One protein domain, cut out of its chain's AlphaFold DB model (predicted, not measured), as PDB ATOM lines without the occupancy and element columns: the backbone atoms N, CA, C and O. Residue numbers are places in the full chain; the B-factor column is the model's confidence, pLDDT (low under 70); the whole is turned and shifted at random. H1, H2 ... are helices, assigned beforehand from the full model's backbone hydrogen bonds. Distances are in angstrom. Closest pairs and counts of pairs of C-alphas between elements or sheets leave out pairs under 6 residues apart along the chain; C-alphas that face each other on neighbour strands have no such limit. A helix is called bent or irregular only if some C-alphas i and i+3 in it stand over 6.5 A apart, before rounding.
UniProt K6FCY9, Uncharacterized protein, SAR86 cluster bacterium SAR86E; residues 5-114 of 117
ATOM      1  N   GLN A   5      75.160  -8.735 206.312       84.12
ATOM      2  CA  GLN A   5      73.758  -9.159 206.243       84.12
ATOM      3  C   GLN A   5      72.870  -8.377 207.214       84.12
ATOM      4  O   GLN A   5      71.741  -8.030 206.881       84.12
ATOM      5  N   TYR A   6      73.394  -8.061 208.401       85.19
ATOM      6  CA  TYR A   6      72.661  -7.345 209.443       85.19
ATOM      7  C   TYR A   6      72.294  -5.928 208.986       85.19
ATOM      8  O   TYR A   6      71.160  -5.490 209.147       85.19
ATOM      9  N   GLY A   7      73.229  -5.219 208.345       85.88
ATOM     10  CA  GLY A   7      72.951  -3.891 207.795       85.88
ATOM     11  C   GLY A   7      71.849  -3.903 206.732       85.88
ATOM     12  O   GLY A   7      71.000  -3.014 206.712       85.88
ATOM     13  N   PHE A   8      71.842  -4.916 205.867       90.31
ATOM     14  CA  PHE A   8      70.878  -5.008 204.774       90.31
ATOM     15  C   PHE A   8      69.489  -5.463 205.244       90.31
ATOM     16  O   PHE A   8      68.491  -4.810 204.937       90.31
ATOM     17  N   HIS A   9      69.423  -6.543 206.022       90.75
ATOM     18  CA  HIS A   9      68.158  -7.146 206.437       90.75
ATOM     19  C   HIS A   9      67.571  -6.495 207.689       90.75
ATOM     20  O   HIS A   9      66.409  -6.112 207.676       90.75
ATOM     21  N   GLU A  10      68.362  -6.305 208.745       88.31
ATOM     22  CA  GLU A  10      67.837  -5.868 210.051       88.31
ATOM     23  C   GLU A  10      67.739  -4.342 210.165       88.31
ATOM     24  O   GLU A  10      66.807  -3.810 210.763       88.31
ATOM     25  N   ILE A  11      68.695  -3.603 209.589       87.50
ATOM     26  CA  ILE A  11      68.691  -2.129 209.658       87.50
ATOM     27  C   ILE A  11      67.874  -1.533 208.514       87.50
ATOM     28  O   ILE A  11      67.074  -0.618 208.720       87.50
ATOM     29  N   ALA A  12      68.092  -2.023 207.295       87.44
ATOM     30  CA  ALA A  12      67.460  -1.480 206.102       87.44
ATOM     31  C   ALA A  12      66.201  -2.248 205.656       87.44
ATOM     32  O   ALA A  12      65.574  -1.844 204.681       87.44
ATOM     33  N   ASN A  13      65.783  -3.284 206.396       88.88
ATOM     34  CA  ASN A  13      64.543  -4.034 206.165       88.88
ATOM     35  C   ASN A  13      64.403  -4.618 204.751       88.88
ATOM     36  O   ASN A  13      63.278  -4.832 204.302       88.88
ATOM     37  N   PHE A  14      65.500  -4.889 204.037       89.00
ATOM     38  CA  PHE A  14      65.428  -5.465 202.695       89.00
ATOM     39  C   PHE A  14      65.236  -6.986 202.717       89.00
ATOM     40  O   PHE A  14      65.799  -7.696 203.553       89.00
ATOM     41  N   THR A  15      64.472  -7.502 201.757       90.31
ATOM     42  CA  THR A  15      64.362  -8.938 201.473       90.31
ATOM     43  C   THR A  15      65.542  -9.425 200.630       90.31
ATOM     44  O   THR A  15      66.305  -8.645 200.060       90.31
ATOM     45  N   ILE A  16      65.719 -10.745 200.557       90.94
ATOM     46  CA  ILE A  16      66.715 -11.349 199.667       90.94
ATOM     47  C   ILE A  16      66.274 -11.132 198.213       90.94
ATOM     48  O   ILE A  16      65.156 -11.467 197.831       90.94
ATOM     49  N   ILE A  17      67.185 -10.599 197.404       89.75
ATOM     50  CA  ILE A  17      67.031 -10.387 195.968       89.75
ATOM     51  C   ILE A  17      67.691 -11.567 195.255       89.75
ATOM     52  O   ILE A  17      68.903 -11.747 195.354       89.75
ATOM     53  N   ALA A  18      66.894 -12.368 194.553       90.12
ATOM     54  CA  ALA A  18      67.391 -13.488 193.762       90.12
ATOM     55  C   ALA A  18      67.832 -13.025 192.363       90.12
ATOM     56  O   ALA A  18      67.184 -12.178 191.748       90.12
ATOM     57  N   GLY A  19      68.913 -13.606 191.846       90.88
ATOM     58  CA  GLY A  19      69.417 -13.364 190.496       90.88
ATOM     59  C   GLY A  19      70.536 -14.341 190.139       90.88
ATOM     60  O   GLY A  19      71.083 -14.994 191.026       90.88
ATOM     61  N   ASP A  20      70.849 -14.446 188.847       92.62
ATOM     62  CA  ASP A  20      71.989 -15.214 188.342       92.62
ATOM     63  C   ASP A  20      72.867 -14.308 187.457       92.62
ATOM     64  O   ASP A  20      72.383 -13.818 186.430       92.62
ATOM     65  N   PRO A  21      74.126 -14.023 187.847       91.62
ATOM     66  CA  PRO A  21      74.790 -14.457 189.085       91.62
ATOM     67  C   PRO A  21      74.178 -13.832 190.353       91.62
ATOM     68  O   PRO A  21      73.529 -12.788 190.279       91.62
ATOM     69  N   ASP A  22      74.418 -14.454 191.518       93.62
ATOM     70  CA  ASP A  22      73.876 -14.009 192.815       93.62
ATOM     71  C   ASP A  22      74.251 -12.538 193.119       93.62
ATOM     72  O   ASP A  22      75.425 -12.234 193.384       93.62
ATOM     73  N   PRO A  23      73.277 -11.603 193.112       92.94
ATOM     74  CA  PRO A  23      73.544 -10.182 193.316       92.94
ATOM     75  C   PRO A  23      73.920  -9.862 194.768       92.94
ATOM     76  O   PRO A  23      74.536  -8.826 195.045       92.94
ATOM     77  N   MET A  24      73.568 -10.740 195.708       92.94
ATOM     78  CA  MET A  24      73.651 -10.458 197.132       92.94
ATOM     79  C   MET A  24      75.096 -10.289 197.613       92.94
ATOM     80  O   MET A  24      75.378  -9.454 198.472       92.94
ATOM     81  N   ILE A  25      76.040 -10.992 196.981       91.38
ATOM     82  CA  ILE A  25      77.479 -10.902 197.271       91.38
ATOM     83  C   ILE A  25      77.990  -9.462 197.131       91.38
ATOM     84  O   ILE A  25      78.796  -8.995 197.938       91.38
ATOM     85  N   VAL A  26      77.545  -8.747 196.096       92.19
ATOM     86  CA  VAL A  26      77.973  -7.367 195.840       92.19
ATOM     87  C   VAL A  26      77.249  -6.403 196.777       92.19
ATOM     88  O   VAL A  26      77.875  -5.504 197.339       92.19
ATOM     89  N   ILE A  27      75.951  -6.618 196.997       92.88
ATOM     90  CA  ILE A  27      75.125  -5.782 197.877       92.88
ATOM     91  C   ILE A  27      75.663  -5.811 199.311       92.88
ATOM     92  O   ILE A  27      75.901  -4.755 199.899       92.88
ATOM     93  N   TYR A  28      75.944  -6.995 199.856       92.62
ATOM     94  CA  TYR A  28      76.515  -7.137 201.193       92.62
ATOM     95  C   TYR A  28      77.853  -6.408 201.340       92.62
ATOM     96  O   TYR A  28      78.066  -5.720 202.339       92.62
ATOM     97  N   ARG A  29      78.719  -6.420 200.319       90.44
ATOM     98  CA  ARG A  29      79.969  -5.640 200.350       90.44
ATOM     99  C   ARG A  29      79.713  -4.138 200.455       90.44
ATOM    100  O   ARG A  29      80.378  -3.470 201.246       90.44
ATOM    101  N   PHE A  30      78.741  -3.602 199.714       91.38
ATOM    102  CA  PHE A  30      78.366  -2.190 199.835       91.38
ATOM    103  C   PHE A  30      77.826  -1.855 201.227       91.38
ATOM    104  O   PHE A  30      78.227  -0.847 201.808       91.38
ATOM    105  N   PHE A  31      76.982  -2.716 201.798       90.31
ATOM    106  CA  PHE A  31      76.466  -2.527 203.157       90.31
ATOM    107  C   PHE A  31      77.561  -2.631 204.222       90.31
ATOM    108  O   PHE A  31      77.566  -1.847 205.173       90.31
ATOM    109  N   SER A  32      78.543  -3.514 204.033       89.31
ATOM    110  CA  SER A  32      79.724  -3.584 204.896       89.31
ATOM    111  C   SER A  32      80.544  -2.294 204.844       89.31
ATOM    112  O   SER A  32      80.991  -1.823 205.888       89.31
ATOM    113  N   LEU A  33      80.745  -1.713 203.657       91.12
ATOM    114  CA  LEU A  33      81.460  -0.443 203.499       91.12
ATOM    115  C   LEU A  33      80.685   0.725 204.118       91.12
ATOM    116  O   LEU A  33      81.275   1.565 204.794       91.12
ATOM    117  N   TRP A  34      79.364   0.751 203.933       90.81
ATOM    118  CA  TRP A  34      78.486   1.752 204.532       90.81
ATOM    119  C   TRP A  34      78.537   1.710 206.066       90.81
ATOM    120  O   TRP A  34      78.786   2.736 206.700       90.81
ATOM    121  N   GLY A  35      78.394   0.524 206.665       89.31
ATOM    122  CA  GLY A  35      78.502   0.353 208.116       89.31
ATOM    123  C   GLY A  35      79.898   0.691 208.644       89.31
ATOM    124  O   GLY A  35      80.040   1.351 209.673       89.31
ATOM    125  N   PHE A  36      80.954   0.321 207.913       91.44
ATOM    126  CA  PHE A  36      82.324   0.672 208.284       91.44
ATOM    127  C   PHE A  36      82.559   2.190 208.297       91.44
ATOM    128  O   PHE A  36      83.168   2.708 209.236       91.44
ATOM    129  N   ALA A  37      82.017   2.925 207.321       92.88
ATOM    130  CA  ALA A  37      82.084   4.385 207.302       92.88
ATOM    131  C   ALA A  37      81.393   5.014 208.528       92.88
ATOM    132  O   ALA A  37      81.922   5.961 209.114       92.88
ATOM    133  N   GLN A  38      80.260   4.457 208.975       90.88
ATOM    134  CA  GLN A  38      79.581   4.906 210.197       90.88
ATOM    135  C   GLN A  38      80.412   4.655 211.458       90.88
ATOM    136  O   GLN A  38      80.467   5.517 212.335       90.88
ATOM    137  N   LEU A  39      81.093   3.509 211.547       92.81
ATOM    138  CA  LEU A  39      81.985   3.209 212.669       92.81
ATOM    139  C   LEU A  39      83.160   4.186 212.726       92.81
ATOM    140  O   LEU A  39      83.463   4.709 213.798       92.81
ATOM    141  N   ILE A  40      83.777   4.493 211.580       94.75
ATOM    142  CA  ILE A  40      84.834   5.509 211.500       94.75
ATOM    143  C   ILE A  40      84.305   6.863 211.980       94.75
ATOM    144  O   ILE A  40      84.933   7.505 212.820       94.75
ATOM    145  N   PHE A  41      83.141   7.292 211.488       94.38
ATOM    146  CA  PHE A  41      82.566   8.576 211.883       94.38
ATOM    147  C   PHE A  41      82.234   8.625 213.382       94.38
ATOM    148  O   PHE A  41      82.546   9.607 214.052       94.38
ATOM    149  N   CYS A  42      81.699   7.538 213.940       94.50
ATOM    150  CA  CYS A  42      81.451   7.407 215.373       94.50
ATOM    151  C   CYS A  42      82.747   7.539 216.191       94.50
ATOM    152  O   CYS A  42      82.781   8.276 217.178       94.50
ATOM    153  N   LEU A  43      83.839   6.901 215.757       96.31
ATOM    154  CA  LEU A  43      85.151   7.046 216.395       96.31
ATOM    155  C   LEU A  43      85.643   8.500 216.353       96.31
ATOM    156  O   LEU A  43      86.136   9.007 217.361       96.31
ATOM    157  N   VAL A  44      85.454   9.201 215.231       96.31
ATOM    158  CA  VAL A  44      85.772  10.635 215.125       96.31
ATOM    159  C   VAL A  44      84.940  11.454 216.114       96.31
ATOM    160  O   VAL A  44      85.499  12.286 216.830       96.31
ATOM    161  N   CYS A  45      83.633  11.194 216.229       95.25
ATOM    162  CA  CYS A  45      82.779  11.863 217.213       95.25
ATOM    163  C   CYS A  45      83.271  11.631 218.649       95.25
ATOM    164  O   CYS A  45      83.357  12.584 219.425       95.25
ATOM    165  N   TRP A  46      83.659  10.402 219.000       96.62
ATOM    166  CA  TRP A  46      84.238  10.095 220.310       96.62
ATOM    167  C   TRP A  46      85.519  10.887 220.580       96.62
ATOM    168  O   TRP A  46      85.657  11.500 221.641       96.62
ATOM    169  N   VAL A  47      86.437  10.941 219.611       97.31
ATOM    170  CA  VAL A  47      87.669  11.737 219.719       97.31
ATOM    171  C   VAL A  47      87.348  13.221 219.926       97.31
ATOM    172  O   VAL A  47      87.968  13.872 220.771       97.31
ATOM    173  N   VAL A  48      86.353  13.762 219.220       96.62
ATOM    174  CA  VAL A  48      85.908  15.153 219.393       96.62
ATOM    175  C   VAL A  48      85.364  15.401 220.801       96.62
ATOM    176  O   VAL A  48      85.777  16.366 221.447       96.62
ATOM    177  N   ILE A  49      84.510  14.514 221.316       94.62
ATOM    178  CA  ILE A  49      83.932  14.621 222.666       94.62
ATOM    179  C   ILE A  49      85.026  14.621 223.746       94.62
ATOM    180  O   ILE A  49      84.973  15.412 224.697       94.62
ATOM    181  N   PHE A  50      86.037  13.761 223.608       96.31
ATOM    182  CA  PHE A  50      87.089  13.639 224.615       96.31
ATOM    183  C   PHE A  50      88.171  14.712 224.502       96.31
ATOM    184  O   PHE A  50      88.599  15.244 225.526       96.31
ATOM    185  N   ARG A  51      88.616  15.049 223.286       95.69
ATOM    186  CA  ARG A  51      89.839  15.840 223.074       95.69
ATOM    187  C   ARG A  51      89.618  17.199 222.417       95.69
ATOM    188  O   ARG A  51      90.402  18.114 222.685       95.69
ATOM    189  N   TYR A  52      88.585  17.349 221.589       95.00
ATOM    190  CA  TYR A  52      88.368  18.532 220.747       95.00
ATOM    191  C   TYR A  52      86.968  19.119 220.926       95.00
ATOM    192  O   TYR A  52      86.277  19.403 219.954       95.00
ATOM    193  N   ARG A  53      86.550  19.344 222.177       90.75
ATOM    194  CA  ARG A  53      85.186  19.794 222.514       90.75
ATOM    195  C   ARG A  53      84.736  21.074 221.797       90.75
ATOM    196  O   ARG A  53      83.546  21.260 221.583       90.75
ATOM    197  N   ALA A  54      85.671  21.925 221.373       92.94
ATOM    198  CA  ALA A  54      85.374  23.101 220.551       92.94
ATOM    199  C   ALA A  54      84.751  22.761 219.177       92.94
ATOM    200  O   ALA A  54      84.073  23.599 218.597       92.94
ATOM    201  N   LEU A  55      84.942  21.538 218.667       95.31
ATOM    202  CA  LEU A  55      84.363  21.055 217.408       95.31
ATOM    203  C   LEU A  55      82.968  20.431 217.578       95.31
ATOM    204  O   LEU A  55      82.369  20.022 216.588       95.31
ATOM    205  N   ILE A  56      82.421  20.357 218.797       94.56
ATOM    206  CA  ILE A  56      81.081  19.794 219.043       94.56
ATOM    207  C   ILE A  56      79.988  20.477 218.195       94.56
ATOM    208  O   ILE A  56      79.201  19.749 217.587       94.56
ATOM    209  N   PRO A  57      79.944  21.820 218.059       94.88
ATOM    210  CA  PRO A  57      78.951  22.469 217.200       94.88
ATOM    211  C   PRO A  57      79.069  22.042 215.733       94.88
ATOM    212  O   PRO A  57      78.060  21.817 215.070       94.88
ATOM    213  N   LEU A  58      80.299  21.858 215.237       95.38
ATOM    214  CA  LEU A  58      80.540  21.357 213.883       95.38
ATOM    215  C   LEU A  58      80.031  19.917 213.725       95.38
ATOM    216  O   LEU A  58      79.432  19.596 212.703       95.38
ATOM    217  N   MET A  59      80.222  19.057 214.730       96.12
ATOM    218  CA  MET A  59      79.695  17.686 214.689       96.12
ATOM    219  C   MET A  59      78.166  17.676 214.619       96.12
ATOM    220  O   MET A  59      77.602  16.934 213.818       96.12
ATOM    221  N   TYR A  60      77.494  18.524 215.404       95.69
ATOM    222  CA  TYR A  60      76.040  18.665 215.322       95.69
ATOM    223  C   TYR A  60      75.579  19.204 213.970       95.69
ATOM    224  O   TYR A  60      74.583  18.712 213.454       95.69
ATOM    225  N   LEU A  61      76.307  20.148 213.364       95.50
ATOM    226  CA  LEU A  61      76.003  20.645 212.021       95.50
ATOM    227  C   LEU A  61      76.065  19.522 210.971       95.50
ATOM    228  O   LEU A  61      75.158  19.398 210.152       95.50
ATOM    229  N   LEU A  62      77.111  18.687 211.009       95.31
ATOM    230  CA  LEU A  62      77.271  17.560 210.083       95.31
ATOM    231  C   LEU A  62      76.148  16.527 210.245       95.31
ATOM    232  O   LEU A  62      75.561  16.098 209.254       95.31
ATOM    233  N   TRP A  63      75.817  16.167 211.487       94.94
ATOM    234  CA  TRP A  63      74.693  15.275 211.771       94.94
ATOM    235  C   TRP A  63      73.362  15.885 211.337       94.94
ATOM    236  O   TRP A  63      72.548  15.200 210.727       94.94
ATOM    237  N   LEU A  64      73.142  17.171 211.608       95.56
ATOM    238  CA  LEU A  64      71.919  17.858 211.217       95.56
ATOM    239  C   LEU A  64      71.763  17.878 209.697       95.56
ATOM    240  O   LEU A  64      70.663  17.642 209.209       95.56
ATOM    241  N   PHE A  65      72.843  18.110 208.952       94.19
ATOM    242  CA  PHE A  65      72.827  18.050 207.494       94.19
ATOM    243  C   PHE A  65      72.435  16.654 206.990       94.19
ATOM    244  O   PHE A  65      71.526  16.532 206.170       94.19
ATOM    245  N   GLU A  66      73.061  15.603 207.522       92.62
ATOM    246  CA  GLU A  66      72.794  14.213 207.132       92.62
ATOM    247  C   GLU A  66      71.339  13.804 207.415       92.62
ATOM    248  O   GLU A  66      70.629  13.361 206.505       92.62
ATOM    249  N   TRP A  67      70.856  14.044 208.638       93.50
ATOM    250  CA  TRP A  67      69.497  13.682 209.041       93.50
ATOM    251  C   TRP A  67      68.430  14.565 208.390       93.50
ATOM    252  O   TRP A  67      67.371  14.059 208.022       93.50
ATOM    253  N   SER A  68      68.709  15.847 208.137       91.69
ATOM    254  CA  SER A  68      67.792  16.704 207.371       91.69
ATOM    255  C   SER A  68      67.672  16.231 205.926       91.69
ATOM    256  O   SER A  68      66.572  16.213 205.374       91.69
ATOM    257  N   PHE A  69      68.773  15.790 205.311       89.88
ATOM    258  CA  PHE A  69      68.715  15.197 203.978       89.88
ATOM    259  C   PHE A  69      67.926  13.883 203.985       89.88
ATOM    260  O   PHE A  69      67.205  13.603 203.031       89.88
ATOM    261  N   ARG A  70      67.969  13.116 205.086       87.12
ATOM    262  CA  ARG A  70      67.091  11.953 205.267       87.12
ATOM    263  C   ARG A  70      65.617  12.311 205.383       87.12
ATOM    264  O   ARG A  70      64.795  11.649 204.761       87.12
ATOM    265  N   THR A  71      65.290  13.340 206.162       88.62
ATOM    266  CA  THR A  71      63.905  13.766 206.398       88.62
ATOM    267  C   THR A  71      63.280  14.442 205.179       88.62
ATOM    268  O   THR A  71      62.119  14.191 204.883       88.62
ATOM    269  N   PHE A  72      64.027  15.302 204.482       88.00
ATOM    270  CA  PHE A  72      63.478  16.172 203.436       88.00
ATOM    271  C   PHE A  72      64.051  15.888 202.046       88.00
ATOM    272  O   PHE A  72      63.329  15.964 201.059       88.00
ATOM    273  N   GLY A  73      65.343  15.562 201.955       83.94
ATOM    274  CA  GLY A  73      66.038  15.365 200.680       83.94
ATOM    275  C   GLY A  73      65.634  14.071 199.978       83.94
ATOM    276  O   GLY A  73      65.230  14.104 198.818       83.94
ATOM    277  N   TYR A  74      65.705  12.929 200.670       78.69
ATOM    278  CA  TYR A  74      65.380  11.631 200.065       78.69
ATOM    279  C   TYR A  74      63.951  11.545 199.519       78.69
ATOM    280  O   TYR A  74      63.833  11.136 198.365       78.69
ATOM    281  N   PRO A  75      62.903  11.985 200.246       77.69
ATOM    282  CA  PRO A  75      61.542  11.998 199.706       77.69
ATOM    283  C   PRO A  75      61.365  12.889 198.467       77.69
ATOM    284  O   PRO A  75      60.428  12.693 197.703       77.69
ATOM    285  N   LEU A  76      62.239  13.883 198.267       77.50
ATOM    286  CA  LEU A  76      62.168  14.813 197.137       77.50
ATOM    287  C   LEU A  76      62.921  14.306 195.895       77.50
ATOM    288  O   LEU A  76      62.583  14.672 194.774       77.50
ATOM    289  N   ILE A  77      63.978  13.511 196.093       73.50
ATOM    290  CA  ILE A  77      64.934  13.124 195.037       73.50
ATOM    291  C   ILE A  77      64.698  11.694 194.544       73.50
ATOM    292  O   ILE A  77      65.066  11.359 193.417       73.50
ATOM    293  N   ARG A  78      64.124  10.828 195.378       64.00
ATOM    294  CA  ARG A  78      63.840   9.442 195.021       64.00
ATOM    295  C   ARG A  78      62.361   9.162 195.201       64.00
ATOM    296  O   ARG A  78      61.801   9.470 196.246       64.00
ATOM    297  N   GLU A  79      61.767   8.508 194.206       62.00
ATOM    298  CA  GLU A  79      60.568   7.719 194.466       62.00
ATOM    299  C   GLU A  79      60.915   6.687 195.538       62.00
ATOM    300  O   GLU A  79      62.035   6.159 195.552       62.00
ATOM    301  N   ASP A  80      59.992   6.458 196.469       60.91
ATOM    302  CA  ASP A  80      60.186   5.515 197.562       60.91
ATOM    303  C   ASP A  80      60.618   4.167 196.965       60.91
ATOM    304  O   ASP A  80      59.818   3.451 196.372       60.91
ATOM    305  N   ILE A  81      61.909   3.818 197.079       53.91
ATOM    306  CA  ILE A  81      62.432   2.506 196.642       53.91
ATOM    307  C   ILE A  81      61.730   1.396 197.438       53.91
ATOM    308  O   ILE A  81      61.603   0.263 196.973       53.91
ATOM    309  N   ALA A  82      61.182   1.756 198.602       51.72
ATOM    310  CA  ALA A  82      60.039   1.095 199.202       51.72
ATOM    311  C   ALA A  82      58.781   1.280 198.330       51.72
ATOM    312  O   ALA A  82      57.754   1.775 198.795       51.72
ATOM    313  N   VAL A  83      58.827   0.830 197.074       49.84
ATOM    314  CA  VAL A  83      57.616   0.485 196.343       49.84
ATOM    315  C   VAL A  83      57.025  -0.680 197.128       49.84
ATOM    316  O   VAL A  83      57.467  -1.822 197.010       49.84
ATOM    317  N   GLN A  84      56.144  -0.323 198.061       52.34
ATOM    318  CA  GLN A  84      55.176  -1.142 198.779       52.34
ATOM    319  C   GLN A  84      55.453  -2.656 198.713       52.34
ATOM    320  O   GLN A  84      54.890  -3.369 197.888       52.34
ATOM    321  N   GLY A  85      56.318  -3.151 199.603       60.31
ATOM    322  CA  GLY A  85      56.412  -4.581 199.925       60.31
ATOM    323  C   GLY A  85      57.112  -5.490 198.909       60.31
ATOM    324  O   GLY A  85      57.117  -6.699 199.119       60.31
ATOM    325  N   ILE A  86      57.711  -4.961 197.833       74.94
ATOM    326  CA  ILE A  86      58.420  -5.798 196.843       74.94
ATOM    327  C   ILE A  86      59.830  -6.158 197.331       74.94
ATOM    328  O   ILE A  86      60.240  -7.316 197.282       74.94
ATOM    329  N   TYR A  87      60.571  -5.158 197.815       80.94
ATOM    330  CA  TYR A  87      61.976  -5.308 198.214       80.94
ATOM    331  C   TYR A  87      62.209  -5.141 199.713       80.94
ATOM    332  O   TYR A  87      63.313  -5.406 200.181       80.94
ATOM    333  N   THR A  88      61.209  -4.691 200.473       83.94
ATOM    334  CA  THR A  88      61.345  -4.431 201.909       83.94
ATOM    335  C   THR A  88      60.235  -5.092 202.716       83.94
ATOM    336  O   THR A  88      59.085  -5.159 202.286       83.94
ATOM    337  N   VAL A  89      60.585  -5.571 203.910       83.44
ATOM    338  CA  VAL A  89      59.656  -6.197 204.868       83.44
ATOM    339  C   VAL A  89      58.882  -5.138 205.666       83.44
ATOM    340  O   VAL A  89      57.799  -5.400 206.181       83.44
ATOM    341  N   GLY A  90      59.409  -3.916 205.748       82.06
ATOM    342  CA  GLY A  90      58.774  -2.818 206.463       82.06
ATOM    343  C   GLY A  90      59.488  -1.487 206.265       82.06
ATOM    344  O   GLY A  90      60.520  -1.399 205.596       82.06
ATOM    345  N   ALA A  91      58.933  -0.437 206.873       82.06
ATOM    346  CA  ALA A  91      59.564   0.876 206.883       82.06
ATOM    347  C   ALA A  91      60.911   0.807 207.615       82.06
ATOM    348  O   ALA A  91      61.036   0.167 208.660       82.06
ATOM    349  N   THR A  92      61.934   1.461 207.073       85.62
ATOM    350  CA  THR A  92      63.246   1.468 207.724       85.62
ATOM    351  C   THR A  92      63.199   2.332 208.987       85.62
ATOM    352  O   THR A  92      62.688   3.458 208.938       85.62
ATOM    353  N   PRO A  93      63.763   1.877 210.122       85.56
ATOM    354  CA  PRO A  93      63.802   2.671 211.349       85.56
ATOM    355  C   PRO A  93      64.469   4.034 211.137       85.56
ATOM    356  O   PRO A  93      64.058   5.026 211.729       85.56
ATOM    357  N   GLY A  94      65.465   4.098 210.247       85.12
ATOM    358  CA  GLY A  94      66.143   5.339 209.878       85.12
ATOM    359  C   GLY A  94      65.261   6.342 209.130       85.12
ATOM    360  O   GLY A  94      65.507   7.533 209.255       85.12
ATOM    361  N   ALA A  95      64.237   5.899 208.393       84.19
ATOM    362  CA  ALA A  95      63.268   6.795 207.759       84.19
ATOM    363  C   ALA A  95      62.192   7.246 208.758       84.19
ATOM    364  O   ALA A  95      61.926   8.438 208.886       84.19
ATOM    365  N   VAL A  96      61.634   6.302 209.523       88.12
ATOM    366  CA  VAL A  96      60.595   6.573 210.535       88.12
ATOM    367  C   VAL A  96      61.132   7.473 211.655       88.12
ATOM    368  O   VAL A  96      60.455   8.392 212.106       88.12
ATOM    369  N   GLY A  97      62.368   7.227 212.093       90.38
ATOM    370  CA  GLY A  97      63.036   7.965 213.161       90.38
ATOM    371  C   GLY A  97      63.597   9.323 212.734       90.38
ATOM    372  O   GLY A  97      63.826  10.176 213.594       90.38
ATOM    373  N   ALA A  98      63.812   9.551 211.432       91.88
ATOM    374  CA  ALA A  98      64.519  10.737 210.951       91.88
ATOM    375  C   ALA A  98      63.909  12.070 211.409       91.88
ATOM    376  O   ALA A  98      64.671  12.897 211.905       91.88
ATOM    377  N   PRO A  99      62.582  12.303 211.332       93.00
ATOM    378  CA  PRO A  99      61.999  13.571 211.772       93.00
ATOM    379  C   PRO A  99      62.294  13.882 213.247       93.00
ATOM    380  O   PRO A  99      62.624  15.016 213.593       93.00
ATOM    381  N   TYR A 100      62.227  12.864 214.112       95.00
ATOM    382  CA  TYR A 100      62.468  13.008 215.547       95.00
ATOM    383  C   TYR A 100      63.936  13.322 215.847       95.00
ATOM    384  O   TYR A 100      64.229  14.209 216.650       95.00
ATOM    385  N   ILE A 101      64.863  12.626 215.180       95.06
ATOM    386  CA  ILE A 101      66.301  12.853 215.355       95.06
ATOM    387  C   ILE A 101      66.710  14.218 214.800       95.06
ATOM    388  O   ILE A 101      67.429  14.948 215.479       95.06
ATOM    389  N   THR A 102      66.207  14.612 213.629       94.94
ATOM    390  CA  THR A 102      66.444  15.946 213.061       94.94
ATOM    391  C   THR A 102      65.991  17.037 214.029       94.94
ATOM    392  O   THR A 102      66.760  17.948 214.330       94.94
ATOM    393  N   PHE A 103      64.786  16.920 214.595       95.88
ATOM    394  CA  PHE A 103      64.288  17.879 215.584       95.88
ATOM    395  C   PHE A 103      65.171  17.944 216.841       95.88
ATOM    396  O   PHE A 103      65.540  19.031 217.288       95.88
ATOM    397  N   LEU A 104      65.571  16.789 217.382       96.75
ATOM    398  CA  LEU A 104      66.487  16.722 218.520       96.75
ATOM    399  C   LEU A 104      67.837  17.386 218.206       96.75
ATOM    400  O   LEU A 104      68.365  18.134 219.029       96.75
ATOM    401  N   LEU A 105      68.386  17.153 217.014       96.19
ATOM    402  CA  LEU A 105      69.652  17.739 216.576       96.19
ATOM    403  C   LEU A 105      69.568  19.256 216.423       96.19
ATOM    404  O   LEU A 105      70.531  19.932 216.772       96.19
ATOM    405  N   ILE A 106      68.433  19.808 215.982       96.25
ATOM    406  CA  ILE A 106      68.216  21.264 215.949       96.25
ATOM    407  C   ILE A 106      68.329  21.846 217.360       96.25
ATOM    408  O   ILE A 106      69.023  22.847 217.563       96.25
ATOM    409  N   ILE A 107      67.692  21.210 218.347       96.69
ATOM    410  CA  ILE A 107      67.770  21.637 219.750       96.69
ATOM    411  C   ILE A 107      69.218  21.562 220.249       96.69
ATOM    412  O   ILE A 107      69.743  22.550 220.762       96.69
ATOM    413  N   LEU A 108      69.883  20.417 220.078       95.31
ATOM    414  CA  LEU A 108      71.250  20.207 220.564       95.31
ATOM    415  C   LEU A 108      72.264  21.133 219.887       95.31
ATOM    416  O   LEU A 108      73.134  21.684 220.561       95.31
ATOM    417  N   PHE A 109      72.128  21.354 218.580       96.19
ATOM    418  CA  PHE A 109      72.939  22.311 217.840       96.19
ATOM    419  C   PHE A 109      72.748  23.722 218.396       96.19
ATOM    420  O   PHE A 109      73.731  24.381 218.728       96.19
ATOM    421  N   SER A 110      71.497  24.149 218.589       94.94
ATOM    422  CA  SER A 110      71.182  25.472 219.137       94.94
ATOM    423  C   SER A 110      71.795  25.656 220.527       94.94
ATOM    424  O   SER A 110      72.462  26.656 220.780       94.94
ATOM    425  N   LEU A 111      71.662  24.655 221.405       93.94
ATOM    426  CA  LEU A 111      72.290  24.649 222.729       93.94
ATOM    427  C   LEU A 111      73.822  24.683 222.658       93.94
ATOM    428  O   LEU A 111      74.451  25.324 223.493       93.94
ATOM    429  N   SER A 112      74.430  24.030 221.664       92.38
ATOM    430  CA  SER A 112      75.888  24.014 221.495       92.38
ATOM    431  C   SER A 112      76.477  25.373 221.097       92.38
ATOM    432  O   SER A 112      77.656  25.618 221.350       92.38
ATOM    433  N   LEU A 113      75.667  26.256 220.502       91.12
ATOM    434  CA  LEU A 113      76.060  27.620 220.140       91.12
ATOM    435  C   LEU A 113      75.900  28.611 221.296       91.12
ATOM    436  O   LEU A 113      76.548  29.660 221.301       91.12
ATOM    437  N   ILE A 114      75.052  28.296 222.279       90.25
ATOM    438  CA  ILE A 114      74.878  29.127 223.469       90.25
ATOM    439  C   ILE A 114      76.147  28.994 224.312       90.25
ATOM    440  O   ILE A 114      76.369  27.999 225.002       90.25
TER     441      ILE A 114
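This is residues 5 to 114 of the 117 residues of an uncharacterized protein of SAR86 cluster bacterium SAR86E (UniProt K6FCY9). Two long helices, H2 and H3, make a V-shaped helical hairpin, and H5 packs along H3, running back toward the joined end. Short H1 packs on H2 toward the open end of the V, with H4 near both H1 and H3; the loop of residues 18 to 23 sticks out. The printed part has 110 residues with five named helices, H1 to H5 in chain order, and no named strand: all helix. It is loose, with a radius of gyration of the C-alphas of 16.8 A, and spans 55 by 27 by 20 A, only just a rod.

Start at H1, residues 5 to 11, which touches residues 28 to 35 of H2, residues 24 to 51, at a steep tilt of 62 degrees; their closest C-alphas, Gly 7 and Phe 31, are 6.0 A apart. At residues 45 to 49, H2 touches residues 55 to 59 of H3, residues 53 to 77, in a hairpin with a shallow tilt of 31 degrees; the closest C-alphas, Val 48 and Leu 55, are 6.4 A apart. H5, residues 98 to 113, touches H3 at a shallow tilt of 29 degrees, opposite ways, with C-alphas 60 and 109 closest at 5.4 A. H4, residues 93 to 96, is close to but not clearly touching H3, its closest C-alphas Arg 70 and Ala 95 being 6.9 A apart. H2 and H5 are apart. Every O i to N i+4 pair is within hydrogen-bond range in H5, against 2 of 3 in H1, 23 of 24 in H2 and 16 of 21 in H3; H4 is too short for one.

Find C-alpha 5 at (73.758, -9.159, 206.243), where H1 begins. H2 runs 40.3 A from C-alpha 24 to C-alpha 51. H3, 34.8 A, is irregular, with C-alphas 54 and 57 7.3 A apart, and has a kink of 37 degrees near residue 71. H5 runs 22.4 A to C-alpha 113 at (76.060, 27.620, 220.140).

The C-alphas farthest apart, Asp 20 and Ile 114, are 56.6 A apart. The printed part has no cut; the links H1 to H2 and H3 to H4 are long. Look at residues 78 to 85 for pLDDT under 70.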